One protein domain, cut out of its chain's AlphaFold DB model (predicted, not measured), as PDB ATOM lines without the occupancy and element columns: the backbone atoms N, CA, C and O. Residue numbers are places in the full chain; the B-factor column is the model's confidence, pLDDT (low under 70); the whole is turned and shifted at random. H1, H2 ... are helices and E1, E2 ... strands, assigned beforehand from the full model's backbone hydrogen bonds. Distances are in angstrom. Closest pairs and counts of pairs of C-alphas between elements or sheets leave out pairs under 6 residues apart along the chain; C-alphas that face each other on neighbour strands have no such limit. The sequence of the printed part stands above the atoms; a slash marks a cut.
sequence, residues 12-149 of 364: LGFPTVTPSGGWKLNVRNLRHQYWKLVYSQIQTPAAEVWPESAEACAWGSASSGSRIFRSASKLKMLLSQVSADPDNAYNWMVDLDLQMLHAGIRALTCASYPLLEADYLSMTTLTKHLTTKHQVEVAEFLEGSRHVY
ATOM      1  N   LEU A  12     -15.347 -17.992  12.233       94.25
ATOM      2  CA  LEU A  12     -14.763 -16.788  11.658       94.25
ATOM      3  C   LEU A  12     -15.808 -15.670  11.702       94.25
ATOM      4  O   LEU A  12     -16.901 -15.823  11.163       94.25
ATOM      5  N   GLY A  13     -15.484 -14.563  12.355       94.38
ATOM      6  CA  GLY A  13     -16.251 -13.322  12.283       94.38
ATOM      7  C   GLY A  13     -15.585 -12.299  11.369       94.38
ATOM      8  O   GLY A  13     -14.507 -12.551  10.825       94.38
ATOM      9  N   PHE A  14     -16.217 -11.137  11.223       94.50
ATOM     10  CA  PHE A  14     -15.794 -10.082  10.307       94.50
ATOM     11  C   PHE A  14     -15.656  -8.738  11.036       94.50
ATOM     12  O   PHE A  14     -16.390  -8.457  11.988       94.50
ATOM     13  N   PRO A  15     -14.737  -7.862  10.607       93.62
ATOM     14  CA  PRO A  15     -14.813  -6.466  11.000       93.62
ATOM     15  C   PRO A  15     -16.080  -5.854  10.396       93.62
ATOM     16  O   PRO A  15     -16.603  -6.343   9.392       93.62
ATOM     17  N   THR A  16     -16.583  -4.774  10.987       94.56
ATOM     18  CA  THR A  16     -17.735  -4.068  10.413       94.56
ATOM     19  C   THR A  16     -17.400  -2.633  10.069       94.56
ATOM     20  O   THR A  16     -16.527  -2.006  10.671       94.56
ATOM     21  N   VAL A  17     -18.104  -2.116   9.070       94.00
ATOM     22  CA  VAL A  17     -18.164  -0.692   8.752       94.00
ATOM     23  C   VAL A  17     -19.572  -0.230   9.093       94.00
ATOM     24  O   VAL A  17     -20.551  -0.786   8.597       94.00
ATOM     25  N   THR A  18     -19.685   0.766   9.970       87.94
ATOM     26  CA  THR A  18     -20.977   1.361  10.323       87.94
ATOM     27  C   THR A  18     -21.547   2.143   9.134       87.94
ATOM     28  O   THR A  18     -20.790   2.578   8.265       87.94
ATOM     29  N   PRO A  19     -22.863   2.434   9.104       84.31
ATOM     30  CA  PRO A  19     -23.449   3.294   8.069       84.31
ATOM     31  C   PRO A  19     -22.802   4.687   7.968       84.31
ATOM     32  O   PRO A  19     -22.821   5.303   6.910       84.31
ATOM     33  N   SER A  20     -22.199   5.173   9.059       88.25
ATOM     34  CA  SER A  20     -21.428   6.422   9.109       88.25
ATOM     35  C   SER A  20     -19.983   6.299   8.597       88.25
ATOM     36  O   SER A  20     -19.234   7.271   8.662       88.25
ATOM     37  N   GLY A  21     -19.570   5.126   8.110       89.56
ATOM     38  CA  GLY A  21     -18.224   4.860   7.595       89.56
ATOM     39  C   GLY A  21     -17.184   4.492   8.659       89.56
ATOM     40  O   GLY A  21     -16.007   4.359   8.337       89.56
ATOM     41  N   GLY A  22     -17.583   4.316   9.922       90.94
ATOM     42  CA  GLY A  22     -16.675   3.937  11.002       90.94
ATOM     43  C   GLY A  22     -16.313   2.455  10.940       90.94
ATOM     44  O   GLY A  22     -17.190   1.604  11.060       90.94
ATOM     45  N   TRP A  23     -15.029   2.139  10.784       92.94
ATOM     46  CA  TRP A  23     -14.527   0.764  10.815       92.94
ATOM     47  C   TRP A  23     -14.302   0.283  12.256       92.94
ATOM     48  O   TRP A  23     -13.772   1.029  13.083       92.94
ATOM     49  N   LYS A  24     -14.688  -0.962  12.563       90.62
ATOM     50  CA  LYS A  24     -14.500  -1.594  13.877       90.62
ATOM     51  C   LYS A  24     -14.102  -3.064  13.760       90.62
ATOM     52  O   LYS A  24     -14.752  -3.845  13.064       90.62
ATOM     53  N   LEU A  25     -13.100  -3.462  14.542       90.31
ATOM     54  CA  LEU A  25     -12.783  -4.865  14.807       90.31
ATOM     55  C   LEU A  25     -13.649  -5.353  15.981       90.31
ATOM     56  O   LEU A  25     -13.259  -5.226  17.137       90.31
ATOM     57  N   ASN A  26     -14.854  -5.855  15.696       87.88
ATOM     58  CA  ASN A  26     -15.850  -6.211  16.721       87.88
ATOM     59  C   ASN A  26     -15.542  -7.524  17.449       87.88
ATOM     60  O   ASN A  26     -16.403  -8.389  17.516       87.88
ATOM     61  N   VAL A  27     -14.343  -7.695  17.999       92.50
ATOM     62  CA  VAL A  27     -13.993  -8.887  18.783       92.50
ATOM     63  C   VAL A  27     -14.101  -8.563  20.261       92.50
ATOM     64  O   VAL A  27     -13.534  -7.578  20.736       92.50
ATOM     65  N   ARG A  28     -14.850  -9.390  20.991       93.69
ATOM     66  CA  ARG A  28     -15.168  -9.146  22.399       93.69
ATOM     67  C   ARG A  28     -14.924 -10.384  23.244       93.69
ATOM     68  O   ARG A  28     -15.187 -11.512  22.818       93.69
ATOM     69  N   ASN A  29     -14.466 -10.157  24.466       92.81
ATOM     70  CA  ASN A  29     -14.482 -11.170  25.510       92.81
ATOM     71  C   ASN A  29     -15.839 -11.125  26.204       92.81
ATOM     72  O   ASN A  29     -16.260 -10.067  26.680       92.81
ATOM     73  N   LEU A  30     -16.499 -12.280  26.257       93.38
ATOM     74  CA  LEU A  30     -17.750 -12.452  26.976       93.38
ATOM     75  C   LEU A  30     -17.453 -13.078  28.330       93.38
ATOM     76  O   LEU A  30     -16.919 -14.185  28.400       93.38
ATOM     77  N   ARG A  31     -17.837 -12.390  29.401       90.12
ATOM     78  CA  ARG A  31     -17.836 -12.949  30.749       90.12
ATOM     79  C   ARG A  31     -19.274 -13.153  31.198       90.12
ATOM     80  O   ARG A  31     -19.998 -12.182  31.401       90.12
ATOM     81  N   HIS A  32     -19.657 -14.412  31.372       88.75
ATOM     82  CA  HIS A  32     -20.929 -14.804  31.966       88.75
ATOM     83  C   HIS A  32     -20.656 -15.453  33.319       88.75
ATOM     84  O   HIS A  32     -20.154 -16.573  33.381       88.75
ATOM     85  N   GLN A  33     -20.949 -14.736  34.398       80.94
ATOM     86  CA  GLN A  33     -20.612 -15.170  35.749       80.94
ATOM     87  C   GLN A  33     -21.763 -14.813  36.681       80.94
ATOM     88  O   GLN A  33     -22.156 -13.647  36.760       80.94
ATOM     89  N   TYR A  34     -22.305 -15.806  37.386       82.38
ATOM     90  CA  TYR A  34     -23.444 -15.619  38.278       82.38
ATOM     91  C   TYR A  34     -24.667 -15.010  37.567       82.38
ATOM     92  O   TYR A  34     -25.178 -15.582  36.611       82.38
ATOM     93  N   TRP A  35     -25.116 -13.840  38.023       85.31
ATOM     94  CA  TRP A  35     -26.214 -13.046  37.473       85.31
ATOM     95  C   TRP A  35     -25.751 -11.997  36.450       85.31
ATOM     96  O   TRP A  35     -26.552 -11.159  36.028       85.31
ATOM     97  N   LYS A  36     -24.461 -11.986  36.089       87.69
ATOM     98  CA  LYS A  36     -23.826 -10.910  35.325       87.69
ATOM     99  C   LYS A  36     -23.356 -11.382  33.953       87.69
ATOM    100  O   LYS A  36     -22.697 -12.416  33.823       87.69
ATOM    101  N   LEU A  37     -23.618 -10.557  32.945       92.38
ATOM    102  CA  LEU A  37     -23.127 -10.731  31.582       92.38
ATOM    103  C   LEU A  37     -22.374  -9.480  31.123       92.38
ATOM    104  O   LEU A  37     -22.952  -8.401  31.080       92.38
ATOM    105  N   VAL A  38     -21.094  -9.598  30.777       93.12
ATOM    106  CA  VAL A  38     -20.283  -8.452  30.327       93.12
ATOM    107  C   VAL A  38     -19.600  -8.763  29.013       93.12
ATOM    108  O   VAL A  38     -18.875  -9.753  28.907       93.12
ATOM    109  N   TYR A  39     -19.773  -7.864  28.053       94.38
ATOM    110  CA  TYR A  39     -18.973  -7.793  26.843       94.38
ATOM    111  C   TYR A  39     -17.870  -6.760  27.051       94.38
ATOM    112  O   TYR A  39     -18.137  -5.606  27.364       94.38
ATOM    113  N   SER A  40     -16.620  -7.171  26.866       92.00
ATOM    114  CA  SER A  40     -15.462  -6.280  26.969       92.00
ATOM    115  C   SER A  40     -14.686  -6.268  25.661       92.00
ATOM    116  O   SER A  40     -14.533  -7.304  25.005       92.00
ATOM    117  N   GLN A  41     -14.211  -5.086  25.266       88.62
ATOM    118  CA  GLN A  41     -13.309  -4.978  24.129       88.62
ATOM    119  C   GLN A  41     -11.970  -5.628  24.467       88.62
ATOM    120  O   GLN A  41     -11.465  -5.538  25.587       88.62
ATOM    121  N   ILE A  42     -11.375  -6.279  23.478       84.81
ATOM    122  CA  ILE A  42     -10.027  -6.815  23.609       84.81
ATOM    123  C   ILE A  42      -9.047  -5.645  23.452       84.81
ATOM    124  O   ILE A  42      -8.877  -5.111  22.359       84.81
ATOM    125  N   GLN A  43      -8.433  -5.226  24.567       67.94
ATOM    126  CA  GLN A  43      -7.573  -4.032  24.638       67.94
ATOM    127  C   GLN A  43      -6.297  -4.133  23.797       67.94
ATOM    128  O   GLN A  43      -5.744  -3.124  23.371       67.94
ATOM    129  N   THR A  44      -5.818  -5.347  23.552       59.81
ATOM    130  CA  THR A  44      -4.679  -5.595  22.676       59.81
ATOM    131  C   THR A  44      -5.125  -6.568  21.605       59.81
ATOM    132  O   THR A  44      -5.478  -7.699  21.944       59.81
ATOM    133  N   PRO A  45      -5.081  -6.212  20.308       51.09
ATOM    134  CA  PRO A  45      -4.934  -7.244  19.305       51.09
ATOM    135  C   PRO A  45      -3.578  -7.886  19.610       51.09
ATOM    136  O   PRO A  45      -2.540  -7.412  19.156       51.09
ATOM    137  N   ALA A  46      -3.556  -8.905  20.472       50.66
ATOM    138  CA  ALA A  46      -2.473  -9.864  20.527       50.66
ATOM    139  C   ALA A  46      -2.502 -10.506  19.146       50.66
ATOM    140  O   ALA A  46      -3.272 -11.431  18.894       50.66
ATOM    141  N   ALA A  47      -1.803  -9.842  18.228       53.53
ATOM    142  CA  ALA A  47      -1.869 -10.058  16.808       53.53
ATOM    143  C   ALA A  47      -1.231 -11.412  16.551       53.53
ATOM    144  O   ALA A  47      -0.035 -11.526  16.290       53.53
ATOM    145  N   GLU A  48      -2.049 -12.456  16.638       62.84
ATOM    146  CA  GLU A  48      -1.821 -13.604  15.794       62.84
ATOM    147  C   GLU A  48      -1.906 -13.068  14.370       62.84
ATOM    148  O   GLU A  48      -2.977 -12.760  13.845       62.84
ATOM    149  N   VAL A  49      -0.729 -12.846  13.794       65.50
ATOM    150  CA  VAL A  49      -0.587 -12.556  12.381       65.50
ATOM    151  C   VAL A  49      -0.982 -13.836  11.668       65.50
ATOM    152  O   VAL A  49      -0.314 -14.864  11.824       65.50
ATOM    153  N   TRP A  50      -2.091 -13.801  10.927       67.62
ATOM    154  CA  TRP A  50      -2.517 -14.986  10.197       67.62
ATOM    155  C   TRP A  50      -1.410 -15.369   9.204       67.62
ATOM    156  O   TRP A  50      -1.035 -14.531   8.374       67.62
ATOM    157  N   PRO A  51      -0.862 -16.601   9.265       65.75
ATOM    158  CA  PRO A  51       0.391 -16.935   8.580       65.75
ATOM    159  C   PRO A  51       0.362 -16.725   7.064       65.75
ATOM    160  O   PRO A  51       1.410 -16.588   6.443       65.75
ATOM    161  N   GLU A  52      -0.831 -16.738   6.468       69.00
ATOM    162  CA  GLU A  52      -1.019 -16.668   5.019       69.00
ATOM    163  C   GLU A  52      -1.313 -15.258   4.497       69.00
ATOM    164  O   GLU A  52      -1.045 -14.992   3.328       69.00
ATOM    165  N   SER A  53      -1.852 -14.358   5.328       68.06
ATOM    166  CA  SER A  53      -2.304 -13.027   4.888       68.06
ATOM    167  C   SER A  53      -1.537 -11.868   5.522       68.06
ATOM    168  O   SER A  53      -1.703 -10.728   5.096       68.06
ATOM    169  N   ALA A  54      -0.681 -12.136   6.515       77.88
ATOM    170  CA  ALA A  54      -0.029 -11.115   7.335       77.88
ATOM    171  C   ALA A  54      -1.019 -10.162   8.049       77.88
ATOM    172  O   ALA A  54      -0.644  -9.077   8.494       77.88
ATOM    173  N   GLU A  55      -2.287 -10.562   8.172       81.62
ATOM    174  CA  GLU A  55      -3.344  -9.742   8.754       81.62
ATOM    175  C   GLU A  55      -3.357  -9.837  10.275       81.62
ATOM    176  O   GLU A  55      -3.154 -10.908  10.852       81.62
ATOM    177  N   ALA A  56      -3.658  -8.711  10.922       85.69
ATOM    178  CA  ALA A  56      -3.937  -8.689  12.346       85.69
ATOM    179  C   ALA A  56      -5.286  -9.363  12.612       85.69
ATOM    180  O   ALA A  56      -6.321  -8.925  12.095       85.69
ATOM    181  N   CYS A  57      -5.269 -10.403  13.441       88.12
ATOM    182  CA  CYS A  57      -6.468 -11.081  13.901       88.12
ATOM    183  C   CYS A  57      -6.549 -11.082  15.429       88.12
ATOM    184  O   CYS A  57      -5.545 -10.944  16.127       88.12
ATOM    185  N   ALA A  58      -7.766 -11.240  15.946       90.25
ATOM    186  CA  ALA A  58      -8.029 -11.361  17.371       90.25
ATOM    187  C   ALA A  58      -9.050 -12.468  17.653       90.25
ATOM    188  O   ALA A  58      -9.991 -12.685  16.882       90.25
ATOM    189  N   TRP A  59      -8.862 -13.145  18.785       91.19
ATOM    190  CA  TRP A  59      -9.741 -14.202  19.273       91.19
ATOM    191  C   TRP A  59     -10.631 -13.711  20.408       91.19
ATOM    192  O   TRP A  59     -10.124 -13.314  21.457       91.19
ATOM    193  N   GLY A  60     -11.942 -13.862  20.257       92.06
ATOM    194  CA  GLY A  60     -12.929 -13.505  21.276       92.06
ATOM    195  C   GLY A  60     -13.968 -14.588  21.510       92.06
ATOM    196  O   GLY A  60     -14.029 -15.589  20.796       92.06
ATOM    197  N   SER A  61     -14.801 -14.373  22.521       93.62
ATOM    198  CA  SER A  61     -16.006 -15.177  22.760       93.62
ATOM    199  C   SER A  61     -17.170 -14.723  21.876       93.62
ATOM    200  O   SER A  61     -18.067 -15.510  21.604       93.62
ATOM    201  N   ALA A  62     -17.137 -13.472  21.410       95.38
ATOM    202  CA  ALA A  62     -18.124 -12.889  20.510       95.38
ATOM    203  C   ALA A  62     -17.438 -12.100  19.382       95.38
ATOM    204  O   ALA A  62     -16.322 -11.592  19.548       95.38
ATOM    205  N   SER A  63     -18.116 -12.007  18.234       94.06
ATOM    206  CA  SER A  63     -17.686 -11.235  17.058       94.06
ATOM    207  C   SER A  63     -18.866 -10.462  16.433       94.06
ATOM    208  O   SER A  63     -19.924 -10.393  17.056       94.06
ATOM    209  N   SER A  64     -18.731  -9.927  15.212       93.75
ATOM    210  CA  SER A  64     -19.820  -9.381  14.380       93.75
ATOM    211  C   SER A  64     -21.029 -10.304  14.305       93.75
ATOM    212  O   SER A  64     -20.917 -11.508  14.544       93.75
ATOM    213  N   GLY A  65     -22.189  -9.773  13.931       93.75
ATOM    214  CA  GLY A  65     -23.381 -10.589  13.783       93.75
ATOM    215  C   GLY A  65     -23.264 -11.588  12.626       93.75
ATOM    216  O   GLY A  65     -23.636 -12.755  12.753       93.75
ATOM    217  N   SER A  66     -22.646 -11.175  11.523       95.06
ATOM    218  CA  SER A  66     -22.269 -12.083  10.438       95.06
ATOM    219  C   SER A  66     -21.078 -12.953  10.843       95.06
ATOM    220  O   SER A  66     -20.051 -12.432  11.278       95.06
ATOM    221  N   ARG A  67     -21.194 -14.282  10.707       95.06
ATOM    222  CA  ARG A  67     -20.143 -15.255  11.064       95.06
ATOM    223  C   ARG A  67     -20.187 -16.478  10.154       95.06
ATOM    224  O   ARG A  67     -21.259 -16.896   9.720       95.06
ATOM    225  N   ILE A  68     -19.035 -17.097   9.922       95.19
ATOM    226  CA  ILE A  68     -18.907 -18.390   9.246       95.19
ATOM    227  C   ILE A  68     -18.525 -19.446  10.276       95.19
ATOM    228  O   ILE A  68     -17.523 -19.323  10.973       95.19
ATOM    229  N   PHE A  69     -19.303 -20.523  10.322       95.56
ATOM    230  CA  PHE A  69     -19.006 -21.696  11.134       95.56
ATOM    231  C   PHE A  69     -18.384 -22.762  10.246       95.56
ATOM    232  O   PHE A  69     -18.968 -23.160   9.239       95.56
ATOM    233  N   ARG A  70     -17.217 -23.269  10.642       94.25
ATOM    234  CA  ARG A  70     -16.513 -24.319   9.896       94.25
ATOM    235  C   ARG A  70     -17.331 -25.606   9.789       94.25
ATOM    236  O   ARG A  70     -17.207 -26.337   8.810       94.25
ATOM    237  N   SER A  71     -18.151 -25.894  10.798       94.31
ATOM    238  CA  SER A  71     -18.978 -27.095  10.863       94.31
ATOM    239  C   SER A  71     -20.463 -26.756  10.959       94.31
ATOM    240  O   SER A  71     -20.925 -26.173  11.943       94.31
ATOM    241  N   ALA A  72     -21.235 -27.223   9.975       95.69
ATOM    242  CA  ALA A  72     -22.690 -27.122   9.990       95.69
ATOM    243  C   ALA A  72     -23.323 -27.905  11.154       95.69
ATOM    244  O   ALA A  72     -24.353 -27.487  11.675       95.69
ATOM    245  N   SER A  73     -22.730 -29.029  11.583       95.56
ATOM    246  CA  SER A  73     -23.253 -29.797  12.722       95.56
ATOM    247  C   SER A  73     -23.067 -29.047  14.038       95.56
ATOM    248  O   SER A  73     -23.997 -29.009  14.840       95.56
ATOM    249  N   LYS A  74     -21.922 -28.377  14.229       93.56
ATOM    250  CA  LYS A  74     -21.687 -27.518  15.400       93.56
ATOM    251  C   LYS A  74     -22.619 -26.314  15.408       93.56
ATOM    252  O   LYS A  74     -23.216 -26.032  16.439       93.56
ATOM    253  N   LEU A  75     -22.810 -25.653  14.263       95.94
ATOM    254  CA  LEU A  75     -23.776 -24.557  14.162       95.94
ATOM    255  C   LEU A  75     -25.194 -25.022  14.516       95.94
ATOM    256  O   LEU A  75     -25.861 -24.384  15.321       95.94
ATOM    257  N   LYS A  76     -25.646 -26.158  13.971       96.75
ATOM    258  CA  LYS A  76     -26.963 -26.731  14.300       96.75
ATOM    259  C   LYS A  76     -27.099 -27.055  15.786       96.75
ATOM    260  O   LYS A  76     -28.145 -26.789  16.361       96.75
ATOM    261  N   MET A  77     -26.053 -27.607  16.399       96.12
ATOM    262  CA  MET A  77     -26.018 -27.878  17.836       96.12
ATOM    263  C   MET A  77     -26.180 -26.586  18.646       96.12
ATOM    264  O   MET A  77     -27.055 -26.532  19.505       96.12
ATOM    265  N   LEU A  78     -25.415 -25.533  18.339       96.62
ATOM    266  CA  LEU A  78     -25.534 -24.240  19.021       96.62
ATOM    267  C   LEU A  78     -26.931 -23.633  18.830       96.62
ATOM    268  O   LEU A  78     -27.602 -23.310  19.804       96.62
ATOM    269  N   LEU A  79     -27.412 -23.560  17.586       96.62
ATOM    270  CA  LEU A  79     -28.728 -22.997  17.267       96.62
ATOM    271  C   LEU A  79     -29.892 -23.798  17.859       96.62
ATOM    272  O   LEU A  79     -30.938 -23.217  18.110       96.62
ATOM    273  N   SER A  80     -29.730 -25.100  18.121       96.62
ATOM    274  CA  SER A  80     -30.770 -25.899  18.791       96.62
ATOM    275  C   SER A  80     -31.038 -25.459  20.231       96.62
ATOM    276  O   SER A  80     -32.104 -25.747  20.767       96.62
ATOM    277  N   GLN A  81     -30.075 -24.766  20.843       95.00
ATOM    278  CA  GLN A  81     -30.197 -24.199  22.180       95.00
ATOM    279  C   GLN A  81     -30.583 -22.723  22.148       95.00
ATOM    280  O   GLN A  81     -30.999 -22.206  23.177       95.00
ATOM    281  N   VAL A  82     -30.479 -22.042  21.002       96.12
ATOM    282  CA  VAL A  82     -30.869 -20.635  20.852       96.12
ATOM    283  C   VAL A  82     -32.385 -20.533  20.731       96.12
ATOM    284  O   VAL A  82     -33.013 -21.277  19.978       96.12
ATOM    285  N   SER A  83     -32.993 -19.601  21.460       93.88
ATOM    286  CA  SER A  83     -34.432 -19.348  21.373       93.88
ATOM    287  C   SER A  83     -34.708 -17.904  20.985       93.88
ATOM    288  O   SER A  83     -34.041 -16.981  21.445       93.88
ATOM    289  N   ALA A  84     -35.716 -17.712  20.132       92.50
ATOM    290  CA  ALA A  84     -36.169 -16.380  19.766       92.50
ATOM    291  C   ALA A  84     -36.659 -15.636  21.013       92.50
ATOM    292  O   ALA A  84     -37.436 -16.176  21.803       92.50
ATOM    293  N   ASP A  85     -36.203 -14.400  21.161       95.56
ATOM    294  CA  ASP A  85     -36.648 -13.505  22.214       95.56
ATOM    295  C   ASP A  85     -37.821 -12.660  21.689       95.56
ATOM    296  O   ASP A  85     -37.646 -11.920  20.714       95.56
ATOM    297  N   PRO A  86     -39.022 -12.780  22.285       95.12
ATOM    298  CA  PRO A  86     -40.201 -12.056  21.820       95.12
ATOM    299  C   PRO A  86     -40.111 -10.541  22.048       95.12
ATOM    300  O   PRO A  86     -40.795  -9.795  21.351       95.12
ATOM    301  N   ASP A  87     -39.289 -10.086  22.997       96.62
ATOM    302  CA  ASP A  87     -39.194  -8.677  23.384       96.62
ATOM    303  C   ASP A  87     -38.099  -7.939  22.596       96.62
ATOM    304  O   ASP A  87     -38.193  -6.731  22.377       96.62
ATOM    305  N   ASN A  88     -37.052  -8.647  22.157       96.94
ATOM    306  CA  ASN A  88     -35.978  -8.065  21.354       96.94
ATOM    307  C   ASN A  88     -35.327  -9.092  20.421       96.94
ATOM    308  O   ASN A  88     -34.525  -9.923  20.844       96.94
ATOM    309  N   ALA A  89     -35.580  -8.960  19.118       96.06
ATOM    310  CA  ALA A  89     -35.045  -9.873  18.119       96.06
ATOM    311  C   ALA A  89     -33.509  -9.920  18.069       96.06
ATOM    312  O   ALA A  89     -32.986 -10.916  17.610       96.06
ATOM    313  N   TYR A  90     -32.746  -8.926  18.529       96.19
ATOM    314  CA  TYR A  90     -31.275  -9.000  18.484       96.19
ATOM    315  C   TYR A  90     -30.679  -9.934  19.548       96.19
ATOM    316  O   TYR A  90     -29.545 -10.396  19.408       96.19
ATOM    317  N   ASN A  91     -31.458 -10.289  20.570       97.19
ATOM    318  CA  ASN A  91     -30.990 -11.102  21.690       97.19
ATOM    319  C   ASN A  91     -30.660 -12.554  21.315       97.19
ATOM    320  O   ASN A  91     -29.909 -13.198  22.046       97.19
ATOM    321  N   TRP A  92     -31.131 -13.069  20.168       95.94
ATOM    322  CA  TRP A  92     -30.717 -14.403  19.705       95.94
ATOM    323  C   TRP A  92     -29.207 -14.474  19.431       95.94
ATOM    324  O   TRP A  92     -28.613 -15.543  19.564       95.94
ATOM    325  N   MET A  93     -28.572 -13.342  19.099       96.69
ATOM    326  CA  MET A  93     -27.121 -13.266  18.914       96.69
ATOM    327  C   MET A  93     -26.367 -13.377  20.233       96.69
ATOM    328  O   MET A  93     -25.385 -14.109  20.310       96.69
ATOM    329  N   VAL A  94     -26.864 -12.721  21.284       97.44
ATOM    330  CA  VAL A  94     -26.310 -12.854  22.639       97.44
ATOM    331  C   VAL A  94     -26.461 -14.278  23.159       97.44
ATOM    332  O   VAL A  94     -25.539 -14.820  23.760       97.44
ATOM    333  N   ASP A  95     -27.614 -14.894  22.920       96.94
ATOM    334  CA  ASP A  95     -27.854 -16.289  23.275       96.94
ATOM    335  C   ASP A  95     -26.883 -17.215  22.525       96.94
ATOM    336  O   ASP A  95     -26.230 -18.050  23.143       96.94
ATOM    337  N   LEU A  96     -26.674 -17.000  21.219       97.31
ATOM    338  CA  LEU A  96     -25.666 -17.729  20.444       97.31
ATOM    339  C   LEU A  96     -24.243 -17.548  21.006       97.31
ATOM    340  O   LEU A  96     -23.509 -18.532  21.102       97.31
ATOM    341  N   ASP A  97     -23.860 -16.331  21.403       97.69
ATOM    342  CA  ASP A  97     -22.565 -16.059  22.045       97.69
ATOM    343  C   ASP A  97     -22.403 -16.824  23.363       97.69
ATOM    344  O   ASP A  97     -21.340 -17.384  23.637       97.69
ATOM    345  N   LEU A  98     -23.464 -16.894  24.168       96.12
ATOM    346  CA  LEU A  98     -23.490 -17.672  25.405       96.12
ATOM    347  C   LEU A  98     -23.341 -19.172  25.136       96.12
ATOM    348  O   LEU A  98     -22.536 -19.824  25.800       96.12
ATOM    349  N   GLN A  99     -24.042 -19.709  24.130       95.81
ATOM    350  CA  GLN A  99     -23.886 -21.114  23.735       95.81
ATOM    351  C   GLN A  99     -22.457 -21.407  23.260       95.81
ATOM    352  O   GLN A  99     -21.888 -22.447  23.593       95.81
ATOM    353  N   MET A 100     -21.852 -20.490  22.495       96.31
ATOM    354  CA  MET A 100     -20.456 -20.610  22.066       96.31
ATOM    355  C   MET A 100     -19.502 -20.606  23.261       96.31
ATOM    356  O   MET A 100     -18.642 -21.484  23.348       96.31
ATOM    357  N   LEU A 101     -19.687 -19.673  24.200       94.12
ATOM    358  CA  LEU A 101     -18.898 -19.578  25.426       94.12
ATOM    359  C   LEU A 101     -18.974 -20.875  26.243       94.12
ATOM    360  O   LEU A 101     -17.938 -21.419  26.620       94.12
ATOM    361  N   HIS A 102     -20.178 -21.402  26.478       90.44
ATOM    362  CA  HIS A 102     -20.393 -22.644  27.232       90.44
ATOM    363  C   HIS A 102     -19.819 -23.879  26.532       90.44
ATOM    364  O   HIS A 102     -19.356 -24.802  27.197       90.44
ATOM    365  N   ALA A 103     -19.790 -23.884  25.199       92.44
ATOM    366  CA  ALA A 103     -19.159 -24.937  24.407       92.44
ATOM    367  C   ALA A 103     -17.627 -24.785  24.282       92.44
ATOM    368  O   ALA A 103     -16.993 -25.599  23.606       92.44
ATOM    369  N   GLY A 104     -17.023 -23.744  24.871       92.44
ATOM    370  CA  GLY A 104     -15.592 -23.451  24.737       92.44
ATOM    371  C   GLY A 104     -15.178 -23.038  23.318       92.44
ATOM    372  O   GLY A 104     -14.018 -23.194  22.935       92.44
ATOM    373  N   ILE A 105     -16.118 -22.539  22.510       93.94
ATOM    374  CA  ILE A 105     -15.891 -22.132  21.122       93.94
ATOM    375  C   ILE A 105     -15.577 -20.637  21.082       93.94
ATOM    376  O   ILE A 105     -16.345 -19.810  21.567       93.94
ATOM    377  N   ARG A 106     -14.460 -20.284  20.442       93.44
ATOM    378  CA  ARG A 106     -14.032 -18.894  20.226       93.44
ATOM    379  C   ARG A 106     -14.184 -18.502  18.760       93.44
ATOM    380  O   ARG A 106     -14.053 -19.345  17.870       93.44
ATOM    381  N   ALA A 107     -14.433 -17.221  18.522       93.38
ATOM    382  CA  ALA A 107     -14.441 -16.621  17.197       93.38
ATOM    383  C   ALA A 107     -13.101 -15.940  16.913       93.38
ATOM    384  O   ALA A 107     -12.602 -15.176  17.741       93.38
ATOM    385  N   LEU A 108     -12.548 -16.197  15.731       92.69
ATOM    386  CA  LEU A 108     -11.433 -15.438  15.174       92.69
ATOM    387  C   LEU A 108     -11.988 -14.340  14.270       92.69
ATOM    388  O   LEU A 108     -12.916 -14.576  13.500       92.69
ATOM    389  N   THR A 109     -11.430 -13.139  14.319       92.44
ATOM    390  CA  THR A 109     -11.744 -12.082  13.348       92.44
ATOM    391  C   THR A 109     -10.466 -11.390  12.937       92.44
ATOM    392  O   THR A 109      -9.682 -10.980  13.790       92.44
ATOM    393  N   CYS A 110     -10.272 -11.274  11.631       90.00
ATOM    394  CA  CYS A 110      -9.129 -10.607  11.022       90.00
ATOM    395  C   CYS A 110      -9.548  -9.235  10.491       90.00
ATOM    396  O   CYS A 110     -10.727  -8.998  10.248       90.00
ATOM    397  N   ALA A 111      -8.596  -8.319  10.327       89.06
ATOM    398  CA  ALA A 111      -8.885  -6.938   9.938       89.06
ATOM    399  C   ALA A 111      -9.449  -6.767   8.507       89.06
ATOM    400  O   ALA A 111      -9.964  -5.697   8.172       89.06
ATOM    401  N   SER A 112      -9.378  -7.803   7.671       87.00
ATOM    402  CA  SER A 112      -9.815  -7.760   6.274       87.00
ATOM    403  C   SER A 112     -11.290  -8.093   6.067       87.00
ATOM    404  O   SER A 112     -11.953  -8.681   6.918       87.00
ATOM    405  N   TYR A 113     -11.785  -7.729   4.879       89.56
ATOM    406  CA  TYR A 113     -13.146  -8.002   4.402       89.56
ATOM    407  C   TYR A 113     -14.246  -7.477   5.338       89.56
ATOM    408  O   TYR A 113     -15.102  -8.252   5.772       89.56
ATOM    409  N   PRO A 114     -14.248  -6.168   5.664       93.19
ATOM    410  CA  PRO A 114     -15.284  -5.625   6.519       93.19
ATOM    411  C   PRO A 114     -16.658  -5.741   5.865       93.19
ATOM    412  O   PRO A 114     -16.820  -5.489   4.669       93.19
ATOM    413  N   LEU A 115     -17.657  -6.069   6.676       95.12
ATOM    414  CA  LEU A 115     -19.051  -6.109   6.258       95.12
ATOM    415  C   LEU A 115     -19.760  -4.811   6.649       95.12
ATOM    416  O   LEU A 115     -19.522  -4.249   7.719       95.12
ATOM    417  N   LEU A 116     -20.644  -4.328   5.775       95.88
ATOM    418  CA  LEU A 116     -21.544  -3.226   6.104       95.88
ATOM    419  C   LEU A 116     -22.625  -3.755   7.056       95.88
ATOM    420  O   LEU A 116     -23.618  -4.332   6.618       95.88
ATOM    421  N   GLU A 117     -22.401  -3.593   8.357       93.44
ATOM    422  CA  GLU A 117     -23.242  -4.152   9.415       93.44
ATOM    423  C   GLU A 117     -23.231  -3.232  10.645       93.44
ATOM    424  O   GLU A 117     -22.190  -2.689  11.034       93.44
ATOM    425  N   ALA A 118     -24.396  -3.060  11.273       91.81
ATOM    426  CA  ALA A 118     -24.494  -2.414  12.577       91.81
ATOM    427  C   ALA A 118     -24.047  -3.374  13.691       91.81
ATOM    428  O   ALA A 118     -24.188  -4.586  13.582       91.81
ATOM    429  N   ASP A 119     -23.534  -2.831  14.792       92.81
ATOM    430  CA  ASP A 119     -23.185  -3.637  15.961       92.81
ATOM    431  C   ASP A 119     -24.462  -4.118  16.670       92.81
ATOM    432  O   ASP A 119     -25.159  -3.314  17.284       92.81
ATOM    433  N   TYR A 120     -24.792  -5.412  16.603       95.19
ATOM    434  CA  TYR A 120     -26.031  -5.935  17.206       95.19
ATOM    435  C   TYR A 120     -26.127  -5.661  18.716       95.19
ATOM    436  O   TYR A 120     -27.235  -5.536  19.244       95.19
ATOM    437  N   LEU A 121     -24.995  -5.497  19.412       95.75
ATOM    438  CA  LEU A 121     -24.973  -5.156  20.837       95.75
ATOM    439  C   LEU A 121     -25.549  -3.763  21.115       95.75
ATOM    440  O   LEU A 121     -26.134  -3.568  22.174       95.75
ATOM    441  N   SER A 122     -25.489  -2.824  20.162       94.94
ATOM    442  CA  SER A 122     -26.139  -1.513  20.317       94.94
ATOM    443  C   SER A 122     -27.664  -1.579  20.235       94.94
ATOM    444  O   SER A 122     -28.335  -0.609  20.574       94.94
ATOM    445  N   MET A 123     -28.206  -2.695  19.747       95.94
ATOM    446  CA  MET A 123     -29.643  -2.948  19.626       95.94
ATOM    447  C   MET A 123     -30.143  -3.969  20.656       95.94
ATOM    448  O   MET A 123     -31.341  -4.226  20.740       95.94
ATOM    449  N   THR A 124     -29.235  -4.566  21.424       96.94
ATOM    450  CA  THR A 124     -29.532  -5.600  22.414       96.94
ATOM    451  C   THR A 124     -29.953  -4.951  23.729       96.94
ATOM    452  O   THR A 124     -29.413  -3.926  24.141       96.94
ATOM    453  N   THR A 125     -30.923  -5.551  24.414       97.12
ATOM    454  CA  THR A 125     -31.356  -5.130  25.750       97.12
ATOM    455  C   THR A 125     -31.588  -6.349  26.630       97.12
ATOM    456  O   THR A 125     -31.926  -7.427  26.144       97.12
ATOM    457  N   LEU A 126     -31.409  -6.201  27.946       96.56
ATOM    458  CA  LEU A 126     -31.683  -7.296  28.871       96.56
ATOM    459  C   LEU A 126     -33.201  -7.426  29.057       96.56
ATOM    460  O   LEU A 126     -33.837  -6.572  29.675       96.56
ATOM    461  N   THR A 127     -33.777  -8.474  28.477       96.12
ATOM    462  CA  THR A 127     -35.218  -8.769  28.486       96.12
ATOM    463  C   THR A 127     -35.559  -9.806  29.549       96.12
ATOM    464  O   THR A 127     -34.682 -10.478  30.101       96.12
ATOM    465  N   LYS A 128     -36.858 -10.028  29.777       93.88
ATOM    466  CA  LYS A 128     -37.333 -11.124  30.631       93.88
ATOM    467  C   LYS A 128     -36.822 -12.483  30.157       93.88
ATOM    468  O   LYS A 128     -36.482 -13.333  30.982       93.88
ATOM    469  N   HIS A 129     -36.810 -12.685  28.842       92.94
ATOM    470  CA  HIS A 129     -36.448 -13.947  28.210       92.94
ATOM    471  C   HIS A 129     -34.986 -14.309  28.472       92.94
ATOM    472  O   HIS A 129     -34.733 -15.345  29.087       92.94
ATOM    473  N   LEU A 130     -34.041 -13.428  28.113       93.12
ATOM    474  CA  LEU A 130     -32.614 -13.639  28.398       93.12
ATOM    475  C   LEU A 130     -32.355 -13.814  29.897       93.12
ATOM    476  O   LEU A 130     -31.632 -14.728  30.297       93.12
ATOM    477  N   THR A 131     -32.991 -12.975  30.717       91.62
ATOM    478  CA  THR A 131     -32.839 -13.004  32.176       91.62
ATOM    479  C   THR A 131     -33.260 -14.346  32.755       91.62
ATOM    480  O   THR A 131     -32.517 -14.963  33.507       91.62
ATOM    481  N   THR A 132     -34.438 -14.842  32.376       88.31
ATOM    482  CA  THR A 132     -34.968 -16.103  32.912       88.31
ATOM    483  C   THR A 132     -34.173 -17.299  32.396       88.31
ATOM    484  O   THR A 132     -33.885 -18.221  33.157       88.31
ATOM    485  N   LYS A 133     -33.805 -17.288  31.109       89.69
ATOM    486  CA  LYS A 133     -33.105 -18.400  30.464       89.69
ATOM    487  C   LYS A 133     -31.689 -18.592  30.999       89.69
ATOM    488  O   LYS A 133     -31.285 -19.724  31.246       89.69
ATOM    489  N   HIS A 134     -30.947 -17.500  31.164       88.19
ATOM    490  CA  HIS A 134     -29.534 -17.543  31.545       88.19
ATOM    491  C   HIS A 134     -29.281 -17.125  32.996       88.19
ATOM    492  O   HIS A 134     -28.133 -17.102  33.420       88.19
ATOM    493  N   GLN A 135     -30.338 -16.807  33.753       86.12
ATOM    494  CA  GLN A 135     -30.264 -16.275  35.119       86.12
ATOM    495  C   GLN A 135     -29.431 -14.988  35.230       86.12
ATOM    496  O   GLN A 135     -28.790 -14.745  36.247       86.12
ATOM    497  N   VAL A 136     -29.453 -14.145  34.192       89.88
ATOM    498  CA  VAL A 136     -28.728 -12.866  34.143       89.88
ATOM    499  C   VAL A 136     -29.656 -11.729  34.550       89.88
ATOM    500  O   VAL A 136     -30.631 -11.478  33.862       89.88
ATOM    501  N   GLU A 137     -29.338 -10.989  35.608       91.50
ATOM    502  CA  GLU A 137     -30.109  -9.801  36.020       91.50
ATOM    503  C   GLU A 137     -29.425  -8.478  35.672       91.50
ATOM    504  O   GLU A 137     -30.072  -7.427  35.668       91.50
ATOM    505  N   VAL A 138     -28.128  -8.519  35.356       92.88
ATOM    506  CA  VAL A 138     -27.363  -7.347  34.930       92.88
ATOM    507  C   VAL A 138     -26.512  -7.699  33.725       92.88
ATOM    508  O   VAL A 138     -25.729  -8.650  33.756       92.88
ATOM    509  N   ALA A 139     -26.627  -6.895  32.677       94.75
ATOM    510  CA  ALA A 139     -25.831  -7.044  31.475       94.75
ATOM    511  C   ALA A 139     -25.169  -5.725  31.083       94.75
ATOM    512  O   ALA A 139     -25.756  -4.657  31.230       94.75
ATOM    513  N   GLU A 140     -23.960  -5.806  30.550       95.06
ATOM    514  CA  GLU A 140     -23.264  -4.700  29.904       95.06
ATOM    515  C   GLU A 140     -22.855  -5.165  28.506       95.06
ATOM    516  O   GLU A 140     -21.871  -5.887  28.333       95.06
ATOM    517  N   PHE A 141     -23.693  -4.842  27.517       95.12
ATOM    518  CA  PHE A 141     -23.482  -5.235  26.117       95.12
ATOM    519  C   PHE A 141     -22.481  -4.317  25.416       95.12
ATOM    520  O   PHE A 141     -21.732  -4.755  24.546       95.12
ATOM    521  N   LEU A 142     -22.449  -3.050  25.818       92.62
ATOM    522  CA  LEU A 142     -21.466  -2.061  25.405       92.62
ATOM    523  C   LEU A 142     -20.888  -1.408  26.655       92.62
ATOM    524  O   LEU A 142     -21.608  -1.230  27.635       92.62
ATOM    525  N   GLU A 143     -19.612  -1.036  26.596       88.19
ATOM    526  CA  GLU A 143     -18.914  -0.390  27.710       88.19
ATOM    527  C   GLU A 143     -19.676   0.852  28.192       88.19
ATOM    528  O   GLU A 143     -20.060   1.713  27.396       88.19
ATOM    529  N   GLY A 144     -19.951   0.905  29.496       86.06
ATOM    530  CA  GLY A 144     -20.732   1.968  30.129       86.06
ATOM    531  C   GLY A 144     -22.250   1.873  29.916       86.06
ATOM    532  O   GLY A 144     -22.994   2.689  30.457       86.06
ATOM    533  N   SER A 145     -22.750   0.881  29.171       90.38
ATOM    534  CA  SER A 145     -24.181   0.674  28.924       90.38
ATOM    535  C   SER A 145     -24.725  -0.473  29.775       90.38
ATOM    536  O   SER A 145     -24.806  -1.628  29.348       90.38
ATOM    537  N   ARG A 146     -25.081  -0.153  31.026       90.56
ATOM    538  CA  ARG A 146     -25.643  -1.127  31.969       90.56
ATOM    539  C   ARG A 146     -27.142  -1.317  31.741       90.56
ATOM    540  O   ARG A 146     -27.927  -0.374  31.821       90.56
ATOM    541  N   HIS A 147     -27.544  -2.569  31.578       94.50
ATOM    542  CA  HIS A 147     -28.929  -3.017  31.548       94.50
ATOM    543  C   HIS A 147     -29.229  -3.838  32.797       94.50
ATOM    544  O   HIS A 147     -28.421  -4.665  33.216       94.50
ATOM    545  N   VAL A 148     -30.408  -3.627  33.373       93.44
ATOM    546  CA  VAL A 148     -30.867  -4.334  34.569       93.44
ATOM    547  C   VAL A 148     -32.271  -4.858  34.317       93.44
ATOM    548  O   VAL A 148     -33.154  -4.095  33.925       93.44
ATOM    549  N   TYR A 149     -32.488  -6.138  34.599       93.75
ATOM    550  CA  TYR A 149     -33.808  -6.749  34.587       93.75
ATOM    551  C   TYR A 149     -33.934  -7.691  35.783       93.75
ATOM    552  O   TYR A 149     -33.232  -8.688  35.882       93.75
TER     553      TYR A 149
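Overview. This is residues 12 to 149 of the 364 residues of the protein "Hypothetical protein" of Polarella glacialis (UniProt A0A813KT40). A mixed sheet of four strands, E1, E2, E6 and E7, has helix H2 lying across one face over E1, and helix H1 packs on H2 without reaching the sheet. A second, two-stranded ribbon, E3 and E5, lies off the end of E1 where Arg 28 is, and with the loop of residues 42 to 55 it makes one end of the longest axis; E7 and the short helix H4 lie toward the other. The printed part has 138 residues with seven named strands and four named helices, in the order E1 E2 E3 E4 H1 H2 E5 H3 H4 E6 E7. The class is mixed, helices and strands, with 66 residues, under half, in named elements. The whole is compact, with a radius of gyration of the C-alphas of 14.8 A and spans of 44 by 35 by 25 A.

Arrangement. Start at Leu 12; residues 12 to 27 hold no named element, and then come E1, residues 28 to 33, and E2, residues 36 to 41. They form an antiparallel hairpin at 162 degrees, with N 31 and O 38 within hydrogen-bond range at 2.9 A. Look next at E6, residues 138 to 142, which is parallel to E2 at 15 degrees, with N 39 and O 140 at 2.9 A. E7, residues 145 to 148, forms an antiparallel hairpin with E6 at 157 degrees, with N 147 and O 139 at 2.8 A. The sheet runs E1, E2, E6, E7, with E1 and E7 as edge strands. Go back along the backbone to E3, residues 56 to 60, and E5, residues 107 to 110, which are antiparallel at 162 degrees, with N 107 and O 60 at 2.8 A. The closest C-alphas of E1 and E3, those of Arg 28 and Gly 60, are 5.0 A apart. E4, residues 67 to 69, pairs with no named strand; E4 and E5 are near each other, with 6 pairs of C-alphas within 10 A. H2, residues 91 to 102, is on the four-stranded sheet at a height over the sheet of 10.0 A. It is over E1, and only just over no other strand: 6 of its C-alphas fall on E1 and 2 on E6. It runs across the strands, at 78 degrees to E1 on the local plane; the closest C-alphas of E1 and H2, those of Leu 30 and Leu 101, are 7.4 A apart. H1, residues 72 to 81, touches H2, which meets it with residues 96 to 100 alone; the closest C-alphas, those of Leu 78 and Gln 99, are 5.9 A apart. The two run opposite ways at a steep tilt of 68 degrees, only just short of about perpendicular. H4, residues 128 to 134, only grazes the sheet with residues 130 to 134; it is close to H2 but not clearly touching, with the closest C-alphas, those of Asn 91 and Leu 130, 7.4 A apart. H3, residues 120 to 123, only grazes the sheet; its closest C-alpha pair with E6 is Leu 121 and Phe 141, at 5.5 A. Every O i to N i+4 pair is within hydrogen-bond range in H2 and H4, and 5 of 6 are in H1; H3 is too short for such a pair.

Along the chain. Find C-alpha 28 at (-15.168, -9.146, 22.399); E1 runs 15.6 A from there. E2 covers 16.5 A and E3 13.6 A. At C-alpha 91, (-30.990, -11.102, 21.690), H2 begins and runs 16.6 A; H1 measures 14.6 A. E7 ends at C-alpha 148, (-30.867, -4.334, 34.569).

Size, cuts and confidence. The C-alphas farthest apart, those of Glu 52 and Tyr 149, are 45.3 A apart. The printed part has no cut, and the one long link is E2 to E3, with 14 residues. Mean pLDDT of the printed part is 90.2; residues 43 to 53 are under 70.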